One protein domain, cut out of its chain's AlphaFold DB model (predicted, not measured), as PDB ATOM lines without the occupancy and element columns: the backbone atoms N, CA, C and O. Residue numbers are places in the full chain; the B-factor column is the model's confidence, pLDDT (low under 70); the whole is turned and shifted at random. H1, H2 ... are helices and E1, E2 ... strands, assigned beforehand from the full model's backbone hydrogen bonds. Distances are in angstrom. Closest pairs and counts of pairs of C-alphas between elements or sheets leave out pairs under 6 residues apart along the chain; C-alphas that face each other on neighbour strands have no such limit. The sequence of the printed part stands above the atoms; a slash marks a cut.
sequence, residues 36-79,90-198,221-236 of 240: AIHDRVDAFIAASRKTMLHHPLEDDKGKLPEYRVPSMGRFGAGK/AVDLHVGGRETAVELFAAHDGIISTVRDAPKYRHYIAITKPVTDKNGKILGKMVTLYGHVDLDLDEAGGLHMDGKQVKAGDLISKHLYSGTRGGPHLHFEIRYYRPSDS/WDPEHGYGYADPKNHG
ATOM      1  N   ALA A  36      87.932 -52.496 -84.328       63.25
ATOM      2  CA  ALA A  36      87.526 -52.953 -85.658       63.25
ATOM      3  C   ALA A  36      86.132 -53.604 -85.640       63.25
ATOM      4  O   ALA A  36      85.398 -53.550 -86.633       63.25
ATOM      5  N   ILE A  37      85.753 -54.224 -84.519       59.28
ATOM      6  CA  ILE A  37      84.388 -54.710 -84.287       59.28
ATOM      7  C   ILE A  37      83.447 -53.523 -84.070       59.28
ATOM      8  O   ILE A  37      82.363 -53.520 -84.653       59.28
ATOM      9  N   HIS A  38      83.884 -52.518 -83.307       60.03
ATOM     10  CA  HIS A  38      83.140 -51.286 -83.049       60.03
ATOM     11  C   HIS A  38      82.713 -50.593 -84.348       60.03
ATOM     12  O   HIS A  38      81.520 -50.510 -84.627       60.03
ATOM     13  N   ASP A  39      83.671 -50.229 -85.204       65.31
ATOM     14  CA  ASP A  39      83.402 -49.489 -86.443       65.31
ATOM     15  C   ASP A  39      82.469 -50.251 -87.396       65.31
ATOM     16  O   ASP A  39      81.618 -49.671 -88.075       65.31
ATOM     17  N   ARG A  40      82.611 -51.582 -87.463       62.88
ATOM     18  CA  ARG A  40      81.761 -52.437 -88.305       62.88
ATOM     19  C   ARG A  40      80.334 -52.511 -87.786       62.88
ATOM     20  O   ARG A  40      79.405 -52.514 -88.592       62.88
ATOM     21  N   VAL A  41      80.171 -52.637 -86.475       61.47
ATOM     22  CA  VAL A  41      78.857 -52.683 -85.840       61.47
ATOM     23  C   VAL A  41      78.194 -51.314 -85.946       61.47
ATOM     24  O   VAL A  41      77.073 -51.256 -86.431       61.47
ATOM     25  N   ASP A  42      78.891 -50.217 -85.667       65.56
ATOM     26  CA  ASP A  42      78.355 -48.860 -85.823       65.56
ATOM     27  C   ASP A  42      77.932 -48.556 -87.257       65.56
ATOM     28  O   ASP A  42      76.835 -48.046 -87.489       65.56
ATOM     29  N   ALA A  43      78.757 -48.915 -88.246       65.25
ATOM     30  CA  ALA A  43      78.396 -48.762 -89.651       65.25
ATOM     31  C   ALA A  43      77.131 -49.557 -90.003       65.25
ATOM     32  O   ALA A  43      76.297 -49.090 -90.781       65.25
ATOM     33  N   PHE A  44      76.978 -50.745 -89.420       63.97
ATOM     34  CA  PHE A  44      75.802 -51.582 -89.596       63.97
ATOM     35  C   PHE A  44      74.559 -50.992 -88.907       63.97
ATOM     36  O   PHE A  44      73.528 -50.884 -89.564       63.97
ATOM     37  N   ILE A  45      74.659 -50.534 -87.653       64.38
ATOM     38  CA  ILE A  45      73.579 -49.858 -86.909       64.38
ATOM     39  C   ILE A  45      73.140 -48.584 -87.640       64.38
ATOM     40  O   ILE A  45      71.954 -48.318 -87.828       64.38
ATOM     41  N   ALA A  46      74.100 -47.782 -88.093       67.88
ATOM     42  CA  ALA A  46      73.823 -46.556 -88.827       67.88
ATOM     43  C   ALA A  46      73.167 -46.831 -90.187       67.88
ATOM     44  O   ALA A  46      72.382 -46.013 -90.666       67.88
ATOM     45  N   ALA A  47      73.488 -47.955 -90.834       67.25
ATOM     46  CA  ALA A  47      72.857 -48.363 -92.083       67.25
ATOM     47  C   ALA A  47      71.451 -48.938 -91.859       67.25
ATOM     48  O   ALA A  47      70.537 -48.581 -92.598       67.25
ATOM     49  N   SER A  48      71.253 -49.777 -90.838       63.44
ATOM     50  CA  SER A  48      69.949 -50.374 -90.530       63.44
ATOM     51  C   SER A  48      68.909 -49.323 -90.161       63.44
ATOM     52  O   SER A  48      67.820 -49.338 -90.728       63.44
ATOM     53  N   ARG A  49      69.280 -48.339 -89.332       65.81
ATOM     54  CA  ARG A  49      68.410 -47.219 -88.922       65.81
ATOM     55  C   ARG A  49      67.931 -46.326 -90.065       65.81
ATOM     56  O   ARG A  49      66.989 -45.566 -89.891       65.81
ATOM     57  N   LYS A  50      68.568 -46.381 -91.238       68.94
ATOM     58  CA  LYS A  50      68.087 -45.652 -92.424       68.94
ATOM     59  C   LYS A  50      66.900 -46.333 -93.090       68.94
ATOM     60  O   LYS A  50      66.271 -45.726 -93.954       68.94
ATOM     61  N   THR A  51      66.614 -47.586 -92.743       67.50
ATOM     62  CA  THR A  51      65.432 -48.264 -93.261       67.50
ATOM     63  C   THR A  51      64.228 -47.799 -92.465       67.50
ATOM     64  O   THR A  51      64.034 -48.216 -91.329       67.50
ATOM     65  N   MET A  52      63.426 -46.924 -93.069       70.38
ATOM     66  CA  MET A  52      62.105 -46.622 -92.536       70.38
ATOM     67  C   MET A  52      61.252 -47.885 -92.578       70.38
ATOM     68  O   MET A  52      61.154 -48.529 -93.624       70.38
ATOM     69  N   LEU A  53      60.662 -48.222 -91.436       75.50
ATOM     70  CA  LEU A  53      59.779 -49.366 -91.302       75.50
ATOM     71  C   LEU A  53      58.328 -48.910 -91.356       75.50
ATOM     72  O   LEU A  53      57.941 -47.950 -90.693       75.50
ATOM     73  N   HIS A  54      57.538 -49.632 -92.135       78.12
ATOM     74  CA  HIS A  54      56.088 -49.547 -92.135       78.12
ATOM     75  C   HIS A  54      55.532 -50.340 -90.952       78.12
ATOM     76  O   HIS A  54      56.032 -51.426 -90.639       78.12
ATOM     77  N   HIS A  55      54.513 -49.823 -90.269       83.31
ATOM     78  CA  HIS A  55      53.944 -50.542 -89.134       83.31
ATOM     79  C   HIS A  55      53.197 -51.797 -89.631       83.31
ATOM     80  O   HIS A  55      52.377 -51.700 -90.542       83.31
ATOM     81  N   PRO A  56      53.385 -52.987 -89.024       87.44
ATOM     82  CA  PRO A  56      52.868 -54.253 -89.564       87.44
ATOM     83  C   PRO A  56      51.335 -54.397 -89.561       87.44
ATOM     84  O   PRO A  56      50.821 -55.392 -90.059       87.44
ATOM     85  N   LEU A  57      50.619 -53.423 -88.993       86.38
ATOM     86  CA  LEU A  57      49.152 -53.341 -88.925       86.38
ATOM     87  C   LEU A  57      48.588 -52.099 -89.637       86.38
ATOM     88  O   LEU A  57      47.383 -51.879 -89.592       86.38
ATOM     89  N   GLU A  58      49.444 -51.234 -90.180       83.31
ATOM     90  CA  GLU A  58      49.011 -49.997 -90.836       83.31
ATOM     91  C   GLU A  58      48.697 -50.279 -92.301       83.31
ATOM     92  O   GLU A  58      49.500 -50.906 -92.985       83.31
ATOM     93  N   ASP A  59      47.546 -49.832 -92.790       88.12
ATOM     94  CA  ASP A  59      47.192 -49.987 -94.202       88.12
ATOM     95  C   ASP A  59      47.843 -48.916 -95.103       88.12
ATOM     96  O   ASP A  59      48.553 -48.012 -94.652       88.12
ATOM     97  N   ASP A  60      47.577 -48.994 -96.408       86.56
ATOM     98  CA  ASP A  60      48.084 -48.058 -97.422       86.56
ATOM     99  C   ASP A  60      47.563 -46.614 -97.267       86.56
ATOM    100  O   ASP A  60      48.045 -45.694 -97.934       86.56
ATOM    101  N   LYS A  61      46.593 -46.393 -96.374       90.12
ATOM    102  CA  LYS A  61      46.011 -45.085 -96.044       90.12
ATOM    103  C   LYS A  61      46.516 -44.545 -94.709       90.12
ATOM    104  O   LYS A  61      46.035 -43.495 -94.278       90.12
ATOM    105  N   GLY A  62      47.453 -45.231 -94.054       77.50
ATOM    106  CA  GLY A  62      47.958 -44.849 -92.735       77.50
ATOM    107  C   GLY A  62      46.971 -45.144 -91.603       77.50
ATOM    108  O   GLY A  62      47.020 -44.522 -90.540       77.50
ATOM    109  N   LYS A  63      45.994 -46.031 -91.827       87.56
ATOM    110  CA  LYS A  63      45.035 -46.420 -90.796       87.56
ATOM    111  C   LYS A  63      45.599 -47.586 -90.001       87.56
ATOM    112  O   LYS A  63      45.863 -48.660 -90.533       87.56
ATOM    113  N   LEU A  64      45.675 -47.385 -88.692       81.88
ATOM    114  CA  LEU A  64      46.004 -48.416 -87.717       81.88
ATOM    115  C   LEU A  64      44.726 -48.897 -87.015       81.88
ATOM    116  O   LEU A  64      43.946 -48.061 -86.546       81.88
ATOM    117  N   PRO A  65      44.480 -50.216 -86.917       87.12
ATOM    118  CA  PRO A  65      43.401 -50.729 -86.086       87.12
ATOM    119  C   PRO A  65      43.714 -50.491 -84.605       87.12
ATOM    120  O   PRO A  65      44.864 -50.283 -84.215       87.12
ATOM    121  N   GLU A  66      42.694 -50.566 -83.752       89.56
ATOM    122  CA  GLU A  66      42.932 -50.603 -82.311       89.56
ATOM    123  C   GLU A  66      43.674 -51.898 -81.950       89.56
ATOM    124  O   GLU A  66      43.256 -53.002 -82.313       89.56
ATOM    125  N   TYR A  67      44.776 -51.773 -81.216       86.94
ATOM    126  CA  TYR A  67      45.520 -52.914 -80.701       86.94
ATOM    127  C   TYR A  67      46.069 -52.627 -79.307       86.94
ATOM    128  O   TYR A  67      46.201 -51.484 -78.868       86.94
ATOM    129  N   ARG A  68      46.422 -53.696 -78.595       87.81
ATOM    130  CA  ARG A  68      47.073 -53.633 -77.286       87.81
ATOM    131  C   ARG A  68      48.329 -54.487 -77.257       87.81
ATOM    132  O   ARG A  68      48.372 -55.563 -77.851       87.81
ATOM    133  N   VAL A  69      49.292 -54.049 -76.454       82.44
ATOM    134  CA  VAL A  69      50.494 -54.818 -76.115       82.44
ATOM    135  C   VAL A  69      50.444 -55.176 -74.627       82.44
ATOM    136  O   VAL A  69      50.698 -54.312 -73.776       82.44
ATOM    137  N   PRO A  70      50.077 -56.420 -74.267       83.31
ATOM    138  CA  PRO A  70      50.072 -56.864 -72.879       83.31
ATOM    139  C   PRO A  70      51.458 -56.716 -72.253       83.31
ATOM    140  O   PRO A  70      52.466 -56.862 -72.935       83.31
ATOM    141  N   SER A  71      51.534 -56.510 -70.937       80.06
ATOM    142  CA  SER A  71      52.818 -56.343 -70.234       80.06
ATOM    143  C   SER A  71      53.804 -57.490 -70.486       80.06
ATOM    144  O   SER A  71      54.984 -57.238 -70.695       80.06
ATOM    145  N   MET A  72      53.312 -58.731 -70.532       77.75
ATOM    146  CA  MET A  72      54.109 -59.929 -70.829       77.75
ATOM    147  C   MET A  72      54.470 -60.083 -72.311       77.75
ATOM    148  O   MET A  72      55.308 -60.920 -72.630       77.75
ATOM    149  N   GLY A  73      53.800 -59.348 -73.195       75.62
ATOM    150  CA  GLY A  73      54.014 -59.362 -74.640       75.62
ATOM    151  C   GLY A  73      54.856 -58.194 -75.139       75.62
ATOM    152  O   GLY A  73      55.147 -58.103 -76.323       75.62
ATOM    153  N   ARG A  74      55.274 -57.290 -74.247       72.56
ATOM    154  CA  ARG A  74      56.222 -56.227 -74.587       72.56
ATOM    155  C   ARG A  74      57.580 -56.827 -74.921       72.56
ATOM    156  O   ARG A  74      57.983 -57.817 -74.312       72.56
ATOM    157  N   PHE A  75      58.299 -56.180 -75.826       66.19
ATOM    158  CA  PHE A  75      59.707 -56.477 -76.039       66.19
ATOM    159  C   PHE A  75      60.493 -56.297 -74.733       66.19
ATOM    160  O   PHE A  75      60.208 -55.391 -73.948       66.19
ATOM    161  N   GLY A  76      61.432 -57.200 -74.464       61.16
ATOM    162  CA  GLY A  76      62.212 -57.232 -73.230       61.16
ATOM    163  C   GLY A  76      61.432 -57.687 -71.993       61.16
ATOM    164  O   GLY A  76      62.001 -57.738 -70.908       61.16
ATOM    165  N   ALA A  77      60.148 -58.045 -72.104       66.56
ATOM    166  CA  ALA A  77      59.392 -58.522 -70.951       66.56
ATOM    167  C   ALA A  77      59.981 -59.833 -70.414       66.56
ATOM    168  O   ALA A  77      60.188 -60.785 -71.167       66.56
ATOM    169  N   GLY A  78      60.203 -59.893 -69.103       64.69
ATOM    170  CA  GLY A  78      60.645 -61.105 -68.426       64.69
ATOM    171  C   GLY A  78      59.675 -62.277 -68.625       64.69
ATOM    172  O   GLY A  78      58.463 -62.135 -68.443       64.69
ATOM    173  N   LYS A  79      60.199 -63.450 -68.980       63.75
ATOM    174  CA  LYS A  79      59.478 -64.717 -69.164       63.75
ATOM    175  C   LYS A  79      60.051 -65.768 -68.205       63.75
ATOM    176  O   LYS A  79      61.235 -65.740 -67.892       63.75
ATOM    177  N   ALA A  90      60.407 -59.964 -78.839       76.88
ATOM    178  CA  ALA A  90      59.341 -59.615 -79.768       76.88
ATOM    179  C   ALA A  90      58.314 -58.681 -79.138       76.88
ATOM    180  O   ALA A  90      58.311 -58.468 -77.922       76.88
ATOM    181  N   VAL A  91      57.392 -58.188 -79.958       74.38
ATOM    182  CA  VAL A  91      56.169 -57.540 -79.493       74.38
ATOM    183  C   VAL A  91      54.941 -58.375 -79.866       74.38
ATOM    184  O   VAL A  91      54.784 -58.774 -81.018       74.38
ATOM    185  N   ASP A  92      54.063 -58.616 -78.889       85.94
ATOM    186  CA  ASP A  92      52.779 -59.297 -79.087       85.94
ATOM    187  C   ASP A  92      51.667 -58.255 -79.270       85.94
ATOM    188  O   ASP A  92      51.199 -57.643 -78.299       85.94
ATOM    189  N   LEU A  93      51.230 -58.047 -80.514       84.31
ATOM    190  CA  LEU A  93      50.154 -57.118 -80.866       84.31
ATOM    191  C   LEU A  93      48.813 -57.860 -80.887       84.31
ATOM    192  O   LEU A  93      48.516 -58.627 -81.804       84.31
ATOM    193  N   HIS A  94      47.975 -57.628 -79.879       92.25
ATOM    194  CA  HIS A  94      46.597 -58.117 -79.882       92.25
ATOM    195  C   HIS A  94      45.690 -57.081 -80.537       92.25
ATOM    196  O   HIS A  94      45.452 -56.026 -79.948       92.25
ATOM    197  N   VAL A  95      45.171 -57.398 -81.720       89.94
ATOM    198  CA  VAL A  95      44.276 -56.519 -82.481       89.94
ATOM    199  C   VAL A  95      42.830 -56.719 -82.036       89.94
ATOM    200  O   VAL A  95      42.366 -57.855 -81.872       89.94
ATOM    201  N   GLY A  96      42.144 -55.604 -81.782       85.62
ATOM    202  CA  GLY A  96      40.778 -55.577 -81.273       85.62
ATOM    203  C   GLY A  96      40.575 -56.470 -80.043       85.62
ATOM    204  O   GLY A  96      41.442 -56.624 -79.173       85.62
ATOM    205  N   GLY A  97      39.419 -57.131 -79.990       85.12
ATOM    206  CA  GLY A  97      39.043 -58.093 -78.950       85.12
ATOM    207  C   GLY A  97      39.756 -59.452 -79.021       85.12
ATOM    208  O   GLY A  97      39.220 -60.417 -78.477       85.12
ATOM    209  N   ARG A  98      40.953 -59.534 -79.633       88.25
ATOM    210  CA  ARG A  98      41.637 -60.763 -80.100       88.25
ATOM    211  C   ARG A  98      41.012 -61.327 -81.375       88.25
ATOM    212  O   ARG A  98      40.579 -62.475 -81.416       88.25
ATOM    213  N   GLU A  99      40.951 -60.496 -82.401       94.56
ATOM    214  CA  GLU A  99      40.439 -60.885 -83.711       94.56
ATOM    215  C   GLU A  99      41.431 -61.779 -84.467       94.56
ATOM    216  O   GLU A  99      42.640 -61.732 -84.240       94.56
ATOM    217  N   THR A 100      40.905 -62.610 -85.368       96.25
ATOM    218  CA  THR A 100      41.702 -63.479 -86.251       96.25
ATOM    219  C   THR A 100      41.698 -63.002 -87.698       96.25
ATOM    220  O   THR A 100      42.578 -63.384 -88.454       96.25
ATOM    221  N   ALA A 101      40.720 -62.187 -88.100       96.56
ATOM    222  CA  ALA A 101      40.682 -61.540 -89.407       96.56
ATOM    223  C   ALA A 101      41.399 -60.190 -89.299       96.56
ATOM    224  O   ALA A 101      40.789 -59.186 -88.948       96.56
ATOM    225  N   VAL A 102      42.711 -60.200 -89.519       95.62
ATOM    226  CA  VAL A 102      43.592 -59.050 -89.319       95.62
ATOM    227  C   VAL A 102      44.533 -58.960 -90.506       95.62
ATOM    228  O   VAL A 102      45.283 -59.894 -90.779       95.62
ATOM    229  N   GLU A 103      44.497 -57.826 -91.195       97.00
ATOM    230  CA  GLU A 103      45.428 -57.538 -92.281       97.00
ATOM    231  C   GLU A 103      46.809 -57.207 -91.717       97.00
ATOM    232  O   GLU A 103      46.948 -56.395 -90.798       97.00
ATOM    233  N   LEU A 104      47.822 -57.875 -92.261       96.75
ATOM    234  CA  LEU A 104      49.221 -57.683 -91.924       96.75
ATOM    235  C   LEU A 104      49.969 -57.163 -93.141       96.75
ATOM    236  O   LEU A 104      49.789 -57.671 -94.253       96.75
ATOM    237  N   PHE A 105      50.857 -56.206 -92.905       94.88
ATOM    238  CA  PHE A 105      51.578 -55.501 -93.957       94.88
ATOM    239  C   PHE A 105      53.092 -55.651 -93.800       94.88
ATOM    240  O   PHE A 105      53.633 -55.715 -92.689       94.88
ATOM    241  N   ALA A 106      53.788 -55.716 -94.933       95.12
ATOM    242  CA  ALA A 106      55.238 -55.786 -94.995       95.12
ATOM    243  C   ALA A 106      55.867 -54.533 -94.373       95.12
ATOM    244  O   ALA A 106      55.613 -53.414 -94.807       95.12
ATOM    245  N   ALA A 107      56.730 -54.713 -93.377       87.25
ATOM    246  CA  ALA A 107      57.367 -53.614 -92.661       87.25
ATOM    247  C   ALA A 107      58.482 -52.971 -93.490       87.25
ATOM    248  O   ALA A 107      58.857 -51.827 -93.265       87.25
ATOM    249  N   HIS A 108      59.025 -53.693 -94.464       88.25
ATOM    250  CA  HIS A 108      60.014 -53.178 -95.392       88.25
ATOM    251  C   HIS A 108      59.937 -53.918 -96.724       88.25
ATOM    252  O   HIS A 108      59.323 -54.977 -96.846       88.25
ATOM    253  N   ASP A 109      60.601 -53.362 -97.729       93.81
ATOM    254  CA  ASP A 109      60.882 -54.054 -98.977       93.81
ATOM    255  C   ASP A 109      61.775 -55.277 -98.748       93.81
ATOM    256  O   ASP A 109      62.701 -55.248 -97.936       93.81
ATOM    257  N   GLY A 110      61.538 -56.355 -99.484       95.50
ATOM    258  CA  GLY A 110      62.337 -57.565 -99.336       95.50
ATOM    259  C   GLY A 110      61.764 -58.759-100.073       95.50
ATOM    260  O   GLY A 110      60.858 -58.627-100.896       95.50
ATOM    261  N   ILE A 111      62.330 -59.924 -99.780       96.88
ATOM    262  CA  ILE A 111      61.859 -61.216-100.281       96.88
ATOM    263  C   ILE A 111      61.180 -61.947 -99.130       96.88
ATOM    264  O   ILE A 111      61.740 -62.014 -98.034       96.88
ATOM    265  N   ILE A 112      59.990 -62.483 -99.390       96.31
ATOM    266  CA  ILE A 112      59.245 -63.300 -98.438       96.31
ATOM    267  C   ILE A 112      59.732 -64.743 -98.477       96.31
ATOM    268  O   ILE A 112      59.862 -65.339 -99.546       96.31
ATOM    269  N   SER A 113      59.908 -65.320 -97.296       94.75
ATOM    270  CA  SER A 113      59.841 -66.760 -97.078       94.75
ATOM    271  C   SER A 113      58.728 -67.075 -96.084       94.75
ATOM    272  O   SER A 113      58.425 -66.302 -95.169       94.75
ATOM    273  N   THR A 114      58.073 -68.207 -96.292       93.56
ATOM    274  CA  THR A 114      57.021 -68.707 -95.413       93.56
ATOM    275  C   THR A 114      57.451 -70.023 -94.800       93.56
ATOM    276  O   THR A 114      58.069 -70.864 -95.451       93.56
ATOM    277  N   VAL A 115      57.118 -70.215 -93.529       90.06
ATOM    278  CA  VAL A 115      57.379 -71.474 -92.839       90.06
ATOM    279  C   VAL A 115      56.093 -71.979 -92.229       90.06
ATOM    280  O   VAL A 115      55.386 -71.267 -91.509       90.06
ATOM    281  N   ARG A 116      55.811 -73.239 -92.544       87.75
ATOM    282  CA  ARG A 116      54.691 -74.009 -92.021       87.75
ATOM    283  C   ARG A 116      55.204 -74.927 -90.914       87.75
ATOM    284  O   ARG A 116      56.354 -75.352 -90.943       87.75
ATOM    285  N   ASP A 117      54.361 -75.181 -89.923       81.50
ATOM    286  CA  ASP A 117      54.631 -76.096 -88.807       81.50
ATOM    287  C   ASP A 117      55.843 -75.760 -87.916       81.50
ATOM    288  O   ASP A 117      56.522 -76.635 -87.378       81.50
ATOM    289  N   ALA A 118      56.076 -74.474 -87.666       82.50
ATOM    290  CA  ALA A 118      57.025 -74.022 -86.661       82.50
ATOM    291  C   ALA A 118      56.509 -74.343 -85.242       82.50
ATOM    292  O   ALA A 118      55.428 -73.871 -84.852       82.50
ATOM    293  N   PRO A 119      57.272 -75.076 -84.406       77.06
ATOM    294  CA  PRO A 119      56.921 -75.271 -83.005       77.06
ATOM    295  C   PRO A 119      56.649 -73.925 -82.329       77.06
ATOM    296  O   PRO A 119      57.378 -72.965 -82.559       77.06
ATOM    297  N   LYS A 120      55.606 -73.854 -81.491       77.75
ATOM    298  CA  LYS A 120      55.118 -72.641 -80.795       77.75
ATOM    299  C   LYS A 120      54.459 -71.590 -81.698       77.75
ATOM    300  O   LYS A 120      53.465 -71.016 -81.265       77.75
ATOM    301  N   TYR A 121      54.952 -71.362 -82.912       82.25
ATOM    302  CA  TYR A 121      54.485 -70.275 -83.782       82.25
ATOM    303  C   TYR A 121      53.438 -70.700 -84.817       82.25
ATOM    304  O   TYR A 121      52.717 -69.840 -85.319       82.25
ATOM    305  N   ARG A 122      53.286 -72.012 -85.052       86.56
ATOM    306  CA  ARG A 122      52.499 -72.635 -86.129       86.56
ATOM    307  C   ARG A 122      53.012 -72.203 -87.495       86.56
ATOM    308  O   ARG A 122      53.823 -72.919 -88.060       86.56
ATOM    309  N   HIS A 123      52.586 -71.054 -88.006       93.25
ATOM    310  CA  HIS A 123      53.083 -70.513 -89.265       93.25
ATOM    311  C   HIS A 123      53.710 -69.146 -89.037       93.25
ATOM    312  O   HIS A 123      53.323 -68.413 -88.116       93.25
ATOM    313  N   TYR A 124      54.663 -68.796 -89.893       93.12
ATOM    314  CA  TYR A 124      55.193 -67.446 -89.929       93.12
ATOM    315  C   TYR A 124      55.649 -67.005 -91.313       93.12
ATOM    316  O   TYR A 124      55.947 -67.820 -92.187       93.12
ATOM    317  N   ILE A 125      55.718 -65.686 -91.467       95.12
ATOM    318  CA  ILE A 125      56.308 -65.004 -92.617       95.12
ATOM    319  C   ILE A 125      57.618 -64.367 -92.161       95.12
ATOM    320  O   ILE A 125      57.662 -63.740 -91.101       95.12
ATOM    321  N   ALA A 126      58.669 -64.514 -92.959       93.75
ATOM    322  CA  ALA A 126      59.901 -63.757 -92.832       93.75
ATOM    323  C   ALA A 126      60.084 -62.870 -94.068       93.75
ATOM    324  O   ALA A 126      59.944 -63.346 -95.191       93.75
ATOM    325  N   ILE A 127      60.400 -61.589 -93.875       93.50
ATOM    326  CA  ILE A 127      60.792 -60.687 -94.965       93.50
ATOM    327  C   ILE A 127      62.259 -60.344 -94.781       93.50
ATOM    328  O   ILE A 127      62.635 -59.757 -93.767       93.50
ATOM    329  N   THR A 128      63.075 -60.659 -95.783       92.38
ATOM    330  CA  THR A 128      64.525 -60.465 -95.734       92.38
ATOM    331  C   THR A 128      64.974 -59.389 -96.720       92.38
ATOM    332  O   THR A 128      64.629 -59.419 -97.904       92.38
ATOM    333  N   LYS A 129      65.787 -58.443 -96.232       91.00
ATOM    334  CA  LYS A 129      66.385 -57.352 -97.012       91.00
ATOM    335  C   LYS A 129      67.897 -57.276 -96.783       91.00
ATOM    336  O   LYS A 129      68.319 -57.113 -95.637       91.00
ATOM    337  N   PRO A 130      68.738 -57.330 -97.832       90.31
ATOM    338  CA  PRO A 130      70.157 -57.016 -97.697       90.31
ATOM    339  C   PRO A 130      70.366 -55.578 -97.203       90.31
ATOM    340  O   PRO A 130      69.752 -54.640 -97.708       90.31
ATOM    341  N   VAL A 131      71.271 -55.394 -96.245       83.31
ATOM    342  CA  VAL A 131      71.725 -54.076 -95.785       83.31
ATOM    343  C   VAL A 131      73.057 -53.788 -96.462       83.31
ATOM    344  O   VAL A 131      73.995 -54.575 -96.328       83.31
ATOM    345  N   THR A 132      73.157 -52.674 -97.187       86.25
ATOM    346  CA  THR A 132      74.359 -52.302 -97.945       86.25
ATOM    347  C   THR A 132      74.948 -50.972 -97.488       86.25
ATOM    348  O   THR A 132      74.232 -50.093 -97.010       86.25
ATOM    349  N   ASP A 133      76.255 -50.793 -97.675       81.62
ATOM    350  CA  ASP A 133      76.892 -49.485 -97.535       81.62
ATOM    351  C   ASP A 133      76.589 -48.566 -98.737       81.62
ATOM    352  O   ASP A 133      75.911 -48.943 -99.696       81.62
ATOM    353  N   LYS A 134      77.125 -47.339 -98.698       82.81
ATOM    354  CA  LYS A 134      76.980 -46.337 -99.771       82.81
ATOM    355  C   LYS A 134      77.548 -46.770-101.132       82.81
ATOM    356  O   LYS A 134      77.235 -46.141-102.135       82.81
ATOM    357  N   ASN A 135      78.395 -47.797-101.160       88.44
ATOM    358  CA  ASN A 135      79.020 -48.340-102.363       88.44
ATOM    359  C   ASN A 135      78.331 -49.639-102.829       88.44
ATOM    360  O   ASN A 135      78.827 -50.295-103.741       88.44
ATOM    361  N   GLY A 136      77.222 -50.041-102.196       87.38
ATOM    362  CA  GLY A 136      76.496 -51.271-102.515       87.38
ATOM    363  C   GLY A 136      77.107 -52.544-101.921       87.38
ATOM    364  O   GLY A 136      76.635 -53.641-102.221       87.38
ATOM    365  N   LYS A 137      78.132 -52.448-101.066       88.12
ATOM    366  CA  LYS A 137      78.700 -53.623-100.391       88.12
ATOM    367  C   LYS A 137      77.727 -54.121 -99.328       88.12
ATOM    368  O   LYS A 137      77.315 -53.351 -98.466       88.12
ATOM    369  N   ILE A 138      77.424 -55.419 -99.341       86.44
ATOM    370  CA  ILE A 138      76.578 -56.058 -98.327       86.44
ATOM    371  C   ILE A 138      77.277 -56.006 -96.962       86.44
ATOM    372  O   ILE A 138      78.351 -56.577 -96.764       86.44
ATOM    373  N   LEU A 139      76.641 -55.314 -96.021       76.44
ATOM    374  CA  LEU A 139      77.019 -55.225 -94.613       76.44
ATOM    375  C   LEU A 139      76.280 -56.239 -93.743       76.44
ATOM    376  O   LEU A 139      76.670 -56.425 -92.594       76.44
ATOM    377  N   GLY A 140      75.228 -56.866 -94.274       79.50
ATOM    378  CA  GLY A 140      74.384 -57.826 -93.575       79.50
ATOM    379  C   GLY A 140      72.996 -57.935 -94.198       79.50
ATOM    380  O   GLY A 140      72.805 -57.618 -95.373       79.50
ATOM    381  N   LYS A 141      72.021 -58.360 -93.402       83.31
ATOM    382  CA  LYS A 141      70.600 -58.405 -93.739       83.31
ATOM    383  C   LYS A 141      69.741 -58.012 -92.540       83.31
ATOM    384  O   LYS A 141      70.109 -58.251 -91.390       83.31
ATOM    385  N   MET A 142      68.599 -57.418 -92.841       83.44
ATOM    386  CA  MET A 142      67.496 -57.180 -91.922       83.44
ATOM    387  C   MET A 142      66.405 -58.204 -92.219       83.44
ATOM    388  O   MET A 142      66.145 -58.506 -93.385       83.44
ATOM    389  N   VAL A 143      65.800 -58.739 -91.165       86.06
ATOM    390  CA  VAL A 143      64.736 -59.734 -91.243       86.06
ATOM    391  C   VAL A 143      63.605 -59.295 -90.329       86.06
ATOM    392  O   VAL A 143      63.840 -59.052 -89.147       86.06
ATOM    393  N   THR A 144      62.388 -59.220 -90.848       86.69
ATOM    394  CA  THR A 144      61.185 -59.089 -90.018       86.69
ATOM    395  C   THR A 144      60.431 -60.401 -89.994       86.69
ATOM    396  O   THR A 144      60.304 -61.060 -91.023       86.69
ATOM    397  N   LEU A 145      59.973 -60.805 -88.811       89.62
ATOM    398  CA  LEU A 145      59.252 -62.053 -88.606       89.62
ATOM    399  C   LEU A 145      57.847 -61.777 -88.085       89.62
ATOM    400  O   LEU A 145      57.668 -61.031 -87.123       89.62
ATOM    401  N   TYR A 146      56.872 -62.447 -88.689       93.31
ATOM    402  CA  TYR A 146      55.451 -62.342 -88.387       93.31
ATOM    403  C   TYR A 146      54.954 -63.710 -87.938       93.31
ATOM    404  O   TYR A 146      54.610 -64.559 -88.759       93.31
ATOM    405  N   GLY A 147      54.986 -63.951 -86.632       92.94
ATOM    406  CA  GLY A 147      54.550 -65.200 -86.021       92.94
ATOM    407  C   GLY A 147      53.044 -65.245 -85.779       92.94
ATOM    408  O   GLY A 147      52.387 -64.210 -85.676       92.94
ATOM    409  N   HIS A 148      52.520 -66.463 -85.619       95.12
ATOM    410  CA  HIS A 148      51.103 -66.728 -85.352       95.12
ATOM    411  C   HIS A 148      50.165 -66.271 -86.474       95.12
ATOM    412  O   HIS A 148      49.040 -65.857 -86.206       95.12
ATOM    413  N   VAL A 149      50.601 -66.384 -87.726       96.12
ATOM    414  CA  VAL A 149      49.748 -66.171 -88.907       96.12
ATOM    415  C   VAL A 149      49.034 -67.468 -89.300       96.12
ATOM    416  O   VAL A 149      49.468 -68.561 -88.927       96.12
ATOM    417  N   ASP A 150      47.936 -67.374 -90.047       96.00
ATOM    418  CA  ASP A 150      47.200 -68.534 -90.563       96.00
ATOM    419  C   ASP A 150      47.310 -68.642 -92.088       96.00
ATOM    420  O   ASP A 150      46.370 -68.374 -92.837       96.00
ATOM    421  N   LEU A 151      48.489 -69.082 -92.537       95.19
ATOM    422  CA  LEU A 151      48.788 -69.252 -93.962       95.19
ATOM    423  C   LEU A 151      47.882 -70.261 -94.692       95.19
ATOM    424  O   LEU A 151      47.870 -70.267 -95.918       95.19
ATOM    425  N   ASP A 152      47.150 -71.132 -93.987       95.12
ATOM    426  CA  ASP A 152      46.191 -72.038 -94.639       95.12
ATOM    427  C   ASP A 152      44.958 -71.264 -95.110       95.12
ATOM    428  O   ASP A 152      44.467 -71.471 -96.220       95.12
ATOM    429  N   LEU A 153      44.471 -70.341 -94.274       95.75
ATOM    430  CA  LEU A 153      43.354 -69.467 -94.621       95.75
ATOM    431  C   LEU A 153      43.757 -68.443 -95.683       95.75
ATOM    432  O   LEU A 153      42.981 -68.195 -96.606       95.75
ATOM    433  N   ASP A 154      44.972 -67.894 -95.589       95.12
ATOM    434  CA  ASP A 154      45.498 -66.972 -96.601       95.12
ATOM    435  C   ASP A 154      45.561 -67.640 -97.981       95.12
ATOM    436  O   ASP A 154      45.056 -67.085 -98.959       95.12
ATOM    437  N   GLU A 155      46.103 -68.859 -98.069       92.25
ATOM    438  CA  GLU A 155      46.166 -69.600 -99.333       92.25
ATOM    439  C   GLU A 155      44.791 -70.009 -99.856       92.25
ATOM    440  O   GLU A 155      44.534 -69.879-101.052       92.25
ATOM    441  N   ALA A 156      43.874 -70.440 -98.985       93.12
ATOM    442  CA  ALA A 156      42.491 -70.702 -99.380       93.12
ATOM    443  C   ALA A 156      41.800 -69.440 -99.939       93.12
ATOM    444  O   ALA A 156      40.925 -69.540-100.801       93.12
ATOM    445  N   GLY A 157      42.217 -68.255 -99.482       88.19
ATOM    446  CA  GLY A 157      41.817 -66.946-100.000       88.19
ATOM    447  C   GLY A 157      42.626 -66.443-101.205       88.19
ATOM    448  O   GLY A 157      42.381 -65.325-101.664       88.19
ATOM    449  N   GLY A 158      43.576 -67.230-101.724       90.44
ATOM    450  CA  GLY A 158      44.402 -66.910-102.895       90.44
ATOM    451  C   GLY A 158      45.646 -66.057-102.615       90.44
ATOM    452  O   GLY A 158      46.286 -65.579-103.556       90.44
ATOM    453  N   LEU A 159      46.014 -65.845-101.350       93.94
ATOM    454  CA  LEU A 159      47.188 -65.071-100.950       93.94
ATOM    455  C   LEU A 159      48.406 -65.986-100.745       93.94
ATOM    456  O   LEU A 159      48.732 -66.395 -99.637       93.94
ATOM    457  N   HIS A 160      49.103 -66.291-101.838       92.88
ATOM    458  CA  HIS A 160      50.355 -67.060-101.818       92.88
ATOM    459  C   HIS A 160      51.550 -66.106-101.822       92.88
ATOM    460  O   HIS A 160      51.705 -65.376-102.799       92.88
ATOM    461  N   MET A 161      52.391 -66.087-100.785       93.06
ATOM    462  CA  MET A 161      53.468 -65.085-100.668       93.06
ATOM    463  C   MET A 161      54.894 -65.641-100.723       93.06
ATOM    464  O   MET A 161      55.826 -64.860-100.900       93.06
ATOM    465  N   ASP A 162      55.079 -66.959-100.637       95.88
ATOM    466  CA  ASP A 162      56.413 -67.569-100.606       95.88
ATOM    467  C   ASP A 162      57.264 -67.208-101.836       95.88
ATOM    468  O   ASP A 162      56.804 -67.272-102.979       95.88
ATOM    469  N   GLY A 163      58.502 -66.772-101.596       95.44
ATOM    470  CA  GLY A 163      59.459 -66.352-102.621       95.44
ATOM    471  C   GLY A 163      59.153 -65.013-103.305       95.44
ATOM    472  O   GLY A 163      59.928 -64.582-104.164       95.44
ATOM    473  N   LYS A 164      58.050 -64.329-102.966       97.38
ATOM    474  CA  LYS A 164      57.679 -63.062-103.611       97.38
ATOM    475  C   LYS A 164      58.529 -61.895-103.119       97.38
ATOM    476  O   LYS A 164      58.883 -61.809-101.947       97.38
ATOM    477  N   GLN A 165      58.798 -60.958-104.027       98.00
ATOM    478  CA  GLN A 165      59.272 -59.629-103.651       98.00
ATOM    479  C   GLN A 165      58.095 -58.773-103.196       98.00
ATOM    480  O   GLN A 165      57.052 -58.771-103.850       98.00
ATOM    481  N   VAL A 166      58.299 -58.015-102.125       97.00
ATOM    482  CA  VAL A 166      57.327 -57.060-101.586       97.00
ATOM    483  C   VAL A 166      57.957 -55.690-101.373       97.00
ATOM    484  O   VAL A 166      59.181 -55.545-101.278       97.00
ATOM    485  N   LYS A 167      57.106 -54.673-101.317       95.62
ATOM    486  CA  LYS A 167      57.392 -53.322-100.846       95.62
ATOM    487  C   LYS A 167      56.846 -53.137 -99.436       95.62
ATOM    488  O   LYS A 167      55.939 -53.843 -99.005       95.62
ATOM    489  N   ALA A 168      57.419 -52.172 -98.723       89.19
ATOM    490  CA  ALA A 168      56.864 -51.728 -97.454       89.19
ATOM    491  C   ALA A 168      55.396 -51.305 -97.659       89.19
ATOM    492  O   ALA A 168      55.108 -50.578 -98.610       89.19
ATOM    493  N   GLY A 169      54.496 -51.782 -96.800       88.25
ATOM    494  CA  GLY A 169      53.053 -51.560 -96.905       88.25
ATOM    495  C   GLY A 169      52.295 -52.562 -97.782       88.25
ATOM    496  O   GLY A 169      51.070 -52.510 -97.810       88.25
ATOM    497  N   ASP A 170      52.963 -53.498 -98.467       97.06
ATOM    498  CA  ASP A 170      52.254 -54.554 -99.201       97.06
ATOM    499  C   ASP A 170      51.525 -55.491 -98.227       97.06
ATOM    500  O   ASP A 170      52.072 -55.875 -97.192       97.06
ATOM    501  N   LEU A 171      50.306 -55.908 -98.576       97.50
ATOM    502  CA  LEU A 171      49.543 -56.896 -97.812       97.50
ATOM    503  C   LEU A 171      50.208 -58.279 -97.902       97.50
ATOM    504  O   LEU A 171      50.394 -58.809 -98.998       97.50
ATOM    505  N   ILE A 172      50.514 -58.885 -96.753       97.88
ATOM    506  CA  ILE A 172      51.222 -60.177 -96.672       97.88
ATOM    507  C   ILE A 172      50.421 -61.291 -95.996       97.88
ATOM    508  O   ILE A 172      50.728 -62.460 -96.202       97.88
ATOM    509  N   SER A 173      49.398 -60.949 -95.213       97.88
ATOM    510  CA  SER A 173      48.461 -61.903 -94.611       97.88
ATOM    511  C   SER A 173      47.161 -61.188 -94.248       97.88
ATOM    512  O   SER A 173      47.151 -59.971 -94.058       97.88
ATOM    513  N   LYS A 174      46.061 -61.933 -94.156       97.62
ATOM    514  CA  LYS A 174      44.759 -61.463 -93.659       97.62
ATOM    515  C   LYS A 174      44.336 -62.174 -92.376       97.62
ATOM    516  O   LYS A 174      43.244 -61.907 -91.857       97.62
ATOM    517  N   HIS A 175      45.152 -63.106 -91.887       97.56
ATOM    518  CA  HIS A 175      44.727 -64.050 -90.872       97.56
ATOM    519  C   HIS A 175      45.780 -64.287 -89.791       97.56
ATOM    520  O   HIS A 175      46.901 -64.723 -90.047       97.56
ATOM    521  N   LEU A 176      45.366 -64.079 -88.541       96.69
ATOM    522  CA  LEU A 176      46.079 -64.539 -87.354       96.69
ATOM    523  C   LEU A 176      45.535 -65.889 -86.897       96.69
ATOM    524  O   LEU A 176      44.335 -66.169 -86.967       96.69
ATOM    525  N   TYR A 177      46.421 -66.712 -86.351       95.00
ATOM    526  CA  TYR A 177      46.081 -68.028 -85.852       95.00
ATOM    527  C   TYR A 177      45.284 -67.959 -84.545       95.00
ATOM    528  O   TYR A 177      45.713 -67.383 -83.542       95.00
ATOM    529  N   SER A 178      44.134 -68.633 -84.535       92.06
ATOM    530  CA  SER A 178      43.234 -68.682 -83.383       92.06
ATOM    531  C   SER A 178      43.721 -69.551 -82.223       92.06
ATOM    532  O   SER A 178      43.403 -69.271 -81.066       92.06
ATOM    533  N   GLY A 179      44.505 -70.593 -82.511       89.38
ATOM    534  CA  GLY A 179      44.935 -71.595 -81.532       89.38
ATOM    535  C   GLY A 179      46.168 -71.212 -80.710       89.38
ATOM    536  O   GLY A 179      46.678 -72.038 -79.950       89.38
ATOM    537  N   THR A 180      46.676 -69.985 -80.845       86.88
ATOM    538  CA  THR A 180      47.852 -69.529 -80.099       86.88
ATOM    539  C   THR A 180      47.563 -69.415 -78.599       86.88
ATOM    540  O   THR A 180      46.559 -68.844 -78.160       86.88
ATOM    541  N   ARG A 181      48.481 -69.915 -77.763       83.56
ATOM    542  CA  ARG A 181      48.393 -69.774 -76.302       83.56
ATOM    543  C   ARG A 181      48.446 -68.291 -75.910       83.56
ATOM    544  O   ARG A 181      49.433 -67.622 -76.179       83.56
ATOM    545  N   GLY A 182      47.414 -67.804 -75.217       84.25
ATOM    546  CA  GLY A 182      47.240 -66.372 -74.905       84.25
ATOM    547  C   GLY A 182      46.204 -65.664 -75.791       84.25
ATOM    548  O   GLY A 182      45.808 -64.532 -75.488       84.25
ATOM    549  N   GLY A 183      45.695 -66.373 -76.804       91.62
ATOM    550  CA  GLY A 183      44.723 -65.906 -77.786       91.62
ATOM    551  C   GLY A 183      45.382 -65.349 -79.056       91.62
ATOM    552  O   GLY A 183      46.601 -65.160 -79.064       91.62
ATOM    553  N   PRO A 184      44.583 -65.058 -80.098       95.31
ATOM    554  CA  PRO A 184      45.048 -64.426 -81.334       95.31
ATOM    555  C   PRO A 184      45.852 -63.146 -81.069       95.31
ATOM    556  O   PRO A 184      45.418 -62.280 -80.295       95.31
ATOM    557  N   HIS A 185      47.032 -63.063 -81.680       94.69
ATOM    558  CA  HIS A 185      47.911 -61.894 -81.715       94.69
ATOM    559  C   HIS A 185      48.966 -62.065 -82.807       94.69
ATOM    560  O   HIS A 185      49.265 -63.194 -83.194       94.69
ATOM    561  N   LEU A 186      49.550 -60.956 -83.254       92.50
ATOM    562  CA  LEU A 186      50.782 -60.966 -84.034       92.50
ATOM    563  C   LEU A 186      51.975 -61.002 -83.078       92.50
ATOM    564  O   LEU A 186      52.101 -60.109 -82.244       92.50
ATOM    565  N   HIS A 187      52.861 -61.986 -83.230       91.19
ATOM    566  CA  HIS A 187      54.192 -61.965 -82.612       91.19
ATOM    567  C   HIS A 187      55.174 -61.395 -83.636       91.19
ATOM    568  O   HIS A 187      55.491 -62.063 -84.621       91.19
ATOM    569  N   PHE A 188      55.622 -60.157 -83.439       85.62
ATOM    570  CA  PHE A 188      56.453 -59.436 -84.405       85.62
ATOM    571  C   PHE A 188      57.885 -59.263 -83.896       85.62
ATOM    572  O   PHE A 188      58.105 -58.779 -82.782       85.62
ATOM    573  N   GLU A 189      58.859 -59.644 -84.722       82.06
ATOM    574  CA  GLU A 189      60.285 -59.457 -84.448       82.06
ATOM    575  C   GLU A 189      60.968 -58.715 -85.589       82.06
ATOM    576  O   GLU A 189      60.665 -58.928 -86.762       82.06
ATOM    577  N   ILE A 190      61.966 -57.916 -85.230       76.19
ATOM    578  CA  ILE A 190      62.931 -57.352 -86.167       76.19
ATOM    579  C   ILE A 190      64.288 -57.891 -85.759       76.19
ATOM    580  O   ILE A 190      64.664 -57.804 -84.591       76.19
ATOM    581  N   ARG A 191      65.013 -58.451 -86.722       76.44
ATOM    582  CA  ARG A 191      66.323 -59.055 -86.529       76.44
ATOM    583  C   ARG A 191      67.312 -58.540 -87.549       76.44
ATOM    584  O   ARG A 191      66.977 -58.172 -88.674       76.44
ATOM    585  N   TYR A 192      68.566 -58.595 -87.147       73.25
ATOM    586  CA  TYR A 192      69.677 -58.065 -87.903       73.25
ATOM    587  C   TYR A 192      70.829 -59.059 -87.884       73.25
ATOM    588  O   TYR A 192      71.244 -59.506 -86.816       73.25
ATOM    589  N   TYR A 193      71.345 -59.386 -89.067       72.06
ATOM    590  CA  TYR A 193      72.413 -60.363 -89.247       72.06
ATOM    591  C   TYR A 193      73.543 -59.758 -90.076       72.06
ATOM    592  O   TYR A 193      73.312 -59.215 -91.152       72.06
ATOM    593  N   ARG A 194      74.785 -59.885 -89.627       71.06
ATOM    594  CA  ARG A 194      75.999 -59.633 -90.407       71.06
ATOM    595  C   ARG A 194      76.262 -60.821 -91.351       71.06
ATOM    596  O   ARG A 194      75.794 -61.926 -91.092       71.06
ATOM    597  N   PRO A 195      77.075 -60.653 -92.410       69.62
ATOM    598  CA  PRO A 195      77.343 -61.714 -93.381       69.62
ATOM    599  C   PRO A 195      78.029 -62.938 -92.774       69.62
ATOM    600  O   PRO A 195      77.919 -64.031 -93.309       69.62
ATOM    601  N   SER A 196      78.762 -62.742 -91.676       63.12
ATOM    602  CA  SER A 196      79.476 -63.799 -90.960       63.12
ATOM    603  C   SER A 196      78.651 -64.452 -89.852       63.12
ATOM    604  O   SER A 196      79.205 -65.242 -89.093       63.12
ATOM    605  N   ASP A 197      77.385 -64.069 -89.683       62.06
ATOM    606  CA  ASP A 197      76.563 -64.629 -88.618       62.06
ATOM    607  C   ASP A 197      76.074 -66.034 -88.974       62.06
ATOM    608  O   ASP A 197      75.730 -66.318 -90.119       62.06
ATOM    609  N   SER A 198      76.022 -66.912 -87.972       58.44
ATOM    610  CA  SER A 198      75.616 -68.316 -88.108       58.44
ATOM    611  C   SER A 198      74.134 -68.573 -87.802       58.44
ATOM    612  O   SER A 198      73.688 -69.716 -87.872       58.44
ATOM    613  N   TRP A 221      68.518 -51.330 -77.540       38.31
ATOM    614  CA  TRP A 221      67.203 -50.714 -77.408       38.31
ATOM    615  C   TRP A 221      67.115 -49.462 -78.290       38.31
ATOM    616  O   TRP A 221      67.898 -48.533 -78.128       38.31
ATOM    617  N   ASP A 222      66.142 -49.416 -79.203       38.00
ATOM    618  CA  ASP A 222      65.615 -48.140 -79.704       38.00
ATOM    619  C   ASP A 222      64.118 -48.097 -79.358       38.00
ATOM    620  O   ASP A 222      63.337 -48.888 -79.908       38.00
ATOM    621  N   PRO A 223      63.704 -47.226 -78.427       33.72
ATOM    622  CA  PRO A 223      62.305 -47.072 -78.055       33.72
ATOM    623  C   PRO A 223      61.427 -46.514 -79.180       33.72
ATOM    624  O   PRO A 223      60.209 -46.625 -79.080       33.72
ATOM    625  N   GLU A 224      62.013 -45.927 -80.225       34.53
ATOM    626  CA  GLU A 224      61.277 -45.324 -81.336       34.53
ATOM    627  C   GLU A 224      60.849 -46.370 -82.383       34.53
ATOM    628  O   GLU A 224      59.789 -46.214 -82.984       34.53
ATOM    629  N   HIS A 225      61.593 -47.482 -82.546       38.41
ATOM    630  CA  HIS A 225      61.271 -48.501 -83.567       38.41
ATOM    631  C   HIS A 225      61.375 -49.982 -83.135       38.41
ATOM    632  O   HIS A 225      61.112 -50.860 -83.954       38.41
ATOM    633  N   GLY A 226      61.712 -50.296 -81.875       38.06
ATOM    634  CA  GLY A 226      61.607 -51.654 -81.307       38.06
ATOM    635  C   GLY A 226      62.554 -52.698 -81.922       38.06
ATOM    636  O   GLY A 226      62.125 -53.575 -82.665       38.06
ATOM    637  N   TYR A 227      63.846 -52.633 -81.594       42.84
ATOM    638  CA  TYR A 227      64.885 -53.490 -82.183       42.84
ATOM    639  C   TYR A 227      65.226 -54.675 -81.285       42.84
ATOM    640  O   TYR A 227      65.315 -54.529 -80.069       42.84
ATOM    641  N   GLY A 228      65.536 -55.814 -81.908       46.75
ATOM    642  CA  GLY A 228      66.258 -56.905 -81.274       46.75
ATOM    643  C   GLY A 228      67.429 -57.395 -82.131       46.75
ATOM    644  O   GLY A 228      67.276 -57.644 -83.323       46.75
ATOM    645  N   TYR A 229      68.621 -57.537 -81.552       47.25
ATOM    646  CA  TYR A 229      69.742 -58.212 -82.225       47.25
ATOM    647  C   TYR A 229      69.643 -59.716 -82.006       47.25
ATOM    648  O   TYR A 229      69.160 -60.142 -80.971       47.25
ATOM    649  N   ALA A 230      70.088 -60.541 -82.953       42.88
ATOM    650  CA  ALA A 230      70.129 -61.987 -82.741       42.88
ATOM    651  C   ALA A 230      71.017 -62.349 -81.526       42.88
ATOM    652  O   ALA A 230      71.859 -61.551 -81.112       42.88
ATOM    653  N   ASP A 231      70.857 -63.558 -80.961       46.12
ATOM    654  CA  ASP A 231      71.747 -64.059 -79.896       46.12
ATOM    655  C   ASP A 231      73.220 -63.797 -80.274       46.12
ATOM    656  O   ASP A 231      73.649 -64.200 -81.358       46.12
ATOM    657  N   PRO A 232      74.011 -63.134 -79.417       43.19
ATOM    658  CA  PRO A 232      75.424 -62.875 -79.655       43.19
ATOM    659  C   PRO A 232      76.284 -64.081 -80.073       43.19
ATOM    660  O   PRO A 232      77.266 -63.904 -80.798       43.19
ATOM    661  N   LYS A 233      75.911 -65.316 -79.721       45.88
ATOM    662  CA  LYS A 233      76.554 -66.529 -80.257       45.88
ATOM    663  C   LYS A 233      76.380 -66.674 -81.769       45.88
ATOM    664  O   LYS A 233      77.309 -67.116 -82.441       45.88
ATOM    665  N   ASN A 234      75.247 -66.236 -82.321       41.09
ATOM    666  CA  ASN A 234      75.027 -66.155 -83.769       41.09
ATOM    667  C   ASN A 234      75.936 -65.117 -84.421       41.09
ATOM    668  O   ASN A 234      76.228 -65.218 -85.606       41.09
ATOM    669  N   HIS A 235      76.415 -64.146 -83.645       43.44
ATOM    670  CA  HIS A 235      77.438 -63.197 -84.054       43.44
ATOM    671  C   HIS A 235      78.870 -63.741 -83.842       43.44
ATOM    672  O   HIS A 235      79.844 -62.991 -83.953       43.44
ATOM    673  N   GLY A 236      79.042 -65.029 -83.524       39.97
ATOM    674  CA  GLY A 236      80.351 -65.609 -83.209       39.97
ATOM    675  C   GLY A 236      81.009 -64.981 -81.975       39.97
ATOM    676  O   GLY A 236      82.223 -65.085 -81.807       39.97
TER     677      GLY A 236
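This is residues 36 to 79, 90 to 198 and 221 to 236 of the 240 residues of the protein "Peptidase_M23 domain-containing protein" of Pontiella sulfatireligans (UniProt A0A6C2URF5). Look first for a twisted sheet of five strands, over one end of which the small sheet E2 E6 packs only partly face to face, making a small sandwich. H1 lies at the opposite end, on the far ends of E4 and E5, and H2 packs on E6; two long unnamed stretches, residues 49 to 79 and 157 to 170, are tied by short pairings to the edge strands E1 and E3. You have 169 printed residues, with 78 in named elements, under half, in the order H1 E1 E2 E3 E4 E5 H2 E6 E7 H3; the class is mixed, helices and strands. The large sheet runs E1 E7 E5 E4 E3, and both sheets are antiparallel. The whole is compact, with a radius of gyration of the C-alphas of 16.1 A, and spans 48 by 36 by 32 A.

Begin with E3, residues 110 to 118, E4, residues 122 to 132, and E5, residues 138 to 149: they form a meander, each strand the antiparallel neighbour of the one before, in two hairpins. Find N 113 and O 126 at 2.9 A between E3 and E4, and N 127 and O 144 at 2.9 A between E4 and E5. E7, residues 186 to 193, follows across the sheet, with N 143 and O 191 at 2.8 A from E5 to E7; E1, residues 91 to 95, is an edge strand, with N 93 and O 186 at 2.8 A. In the other sheet, E2, residues 101 to 105, and E6, residues 171 to 175, have N 102 and O 174 at 2.9 A. The facing parts of the two sheets are 9.7 A centre to centre. H1, residues 36 to 48, is on the large sheet, two layers with the helix on one face, at a height over the sheet of 8.6 A; it lies over E5, slantwise to the strands at 53 degrees on the local plane, and its closest C-alphas to E5 are Phe 44 and Leu 139, 6.3 A. H2, residues 151 to 156, only grazes the large sheet; its closest C-alphas to E6 are Asp 154 and Ser 173, 6.2 A. H3, residues 232 to 235, is not on the large sheet. Every O i to N i+4 pair is within hydrogen-bond range in H2, 8 of 9 in H1, and H3 is too short for one.

Find C-alpha 122 at (52.499, -72.635, -86.129); from there E4 runs 32.1 A. E5 covers 30.2 A, E7 22.3 A and E3 21.4 A. H1 begins at C-alpha 36, (87.526, -52.953, -85.658), and runs 18.4 A; H3 ends at C-alpha 235, (77.438, -63.197, -84.054).

The farthest C-alphas, Ala 36 and Ala 156, are 50.3 A apart. Residues 80 to 89 and 199 to 220 are not printed, leaving C-alpha gaps of 11.8 A and 22.3 A. Of the links printed whole, H2 to E6 is long. Look for pLDDT under 70 at residues 36 to 51, 75 to 79, 195 to 198 and 221 to 236.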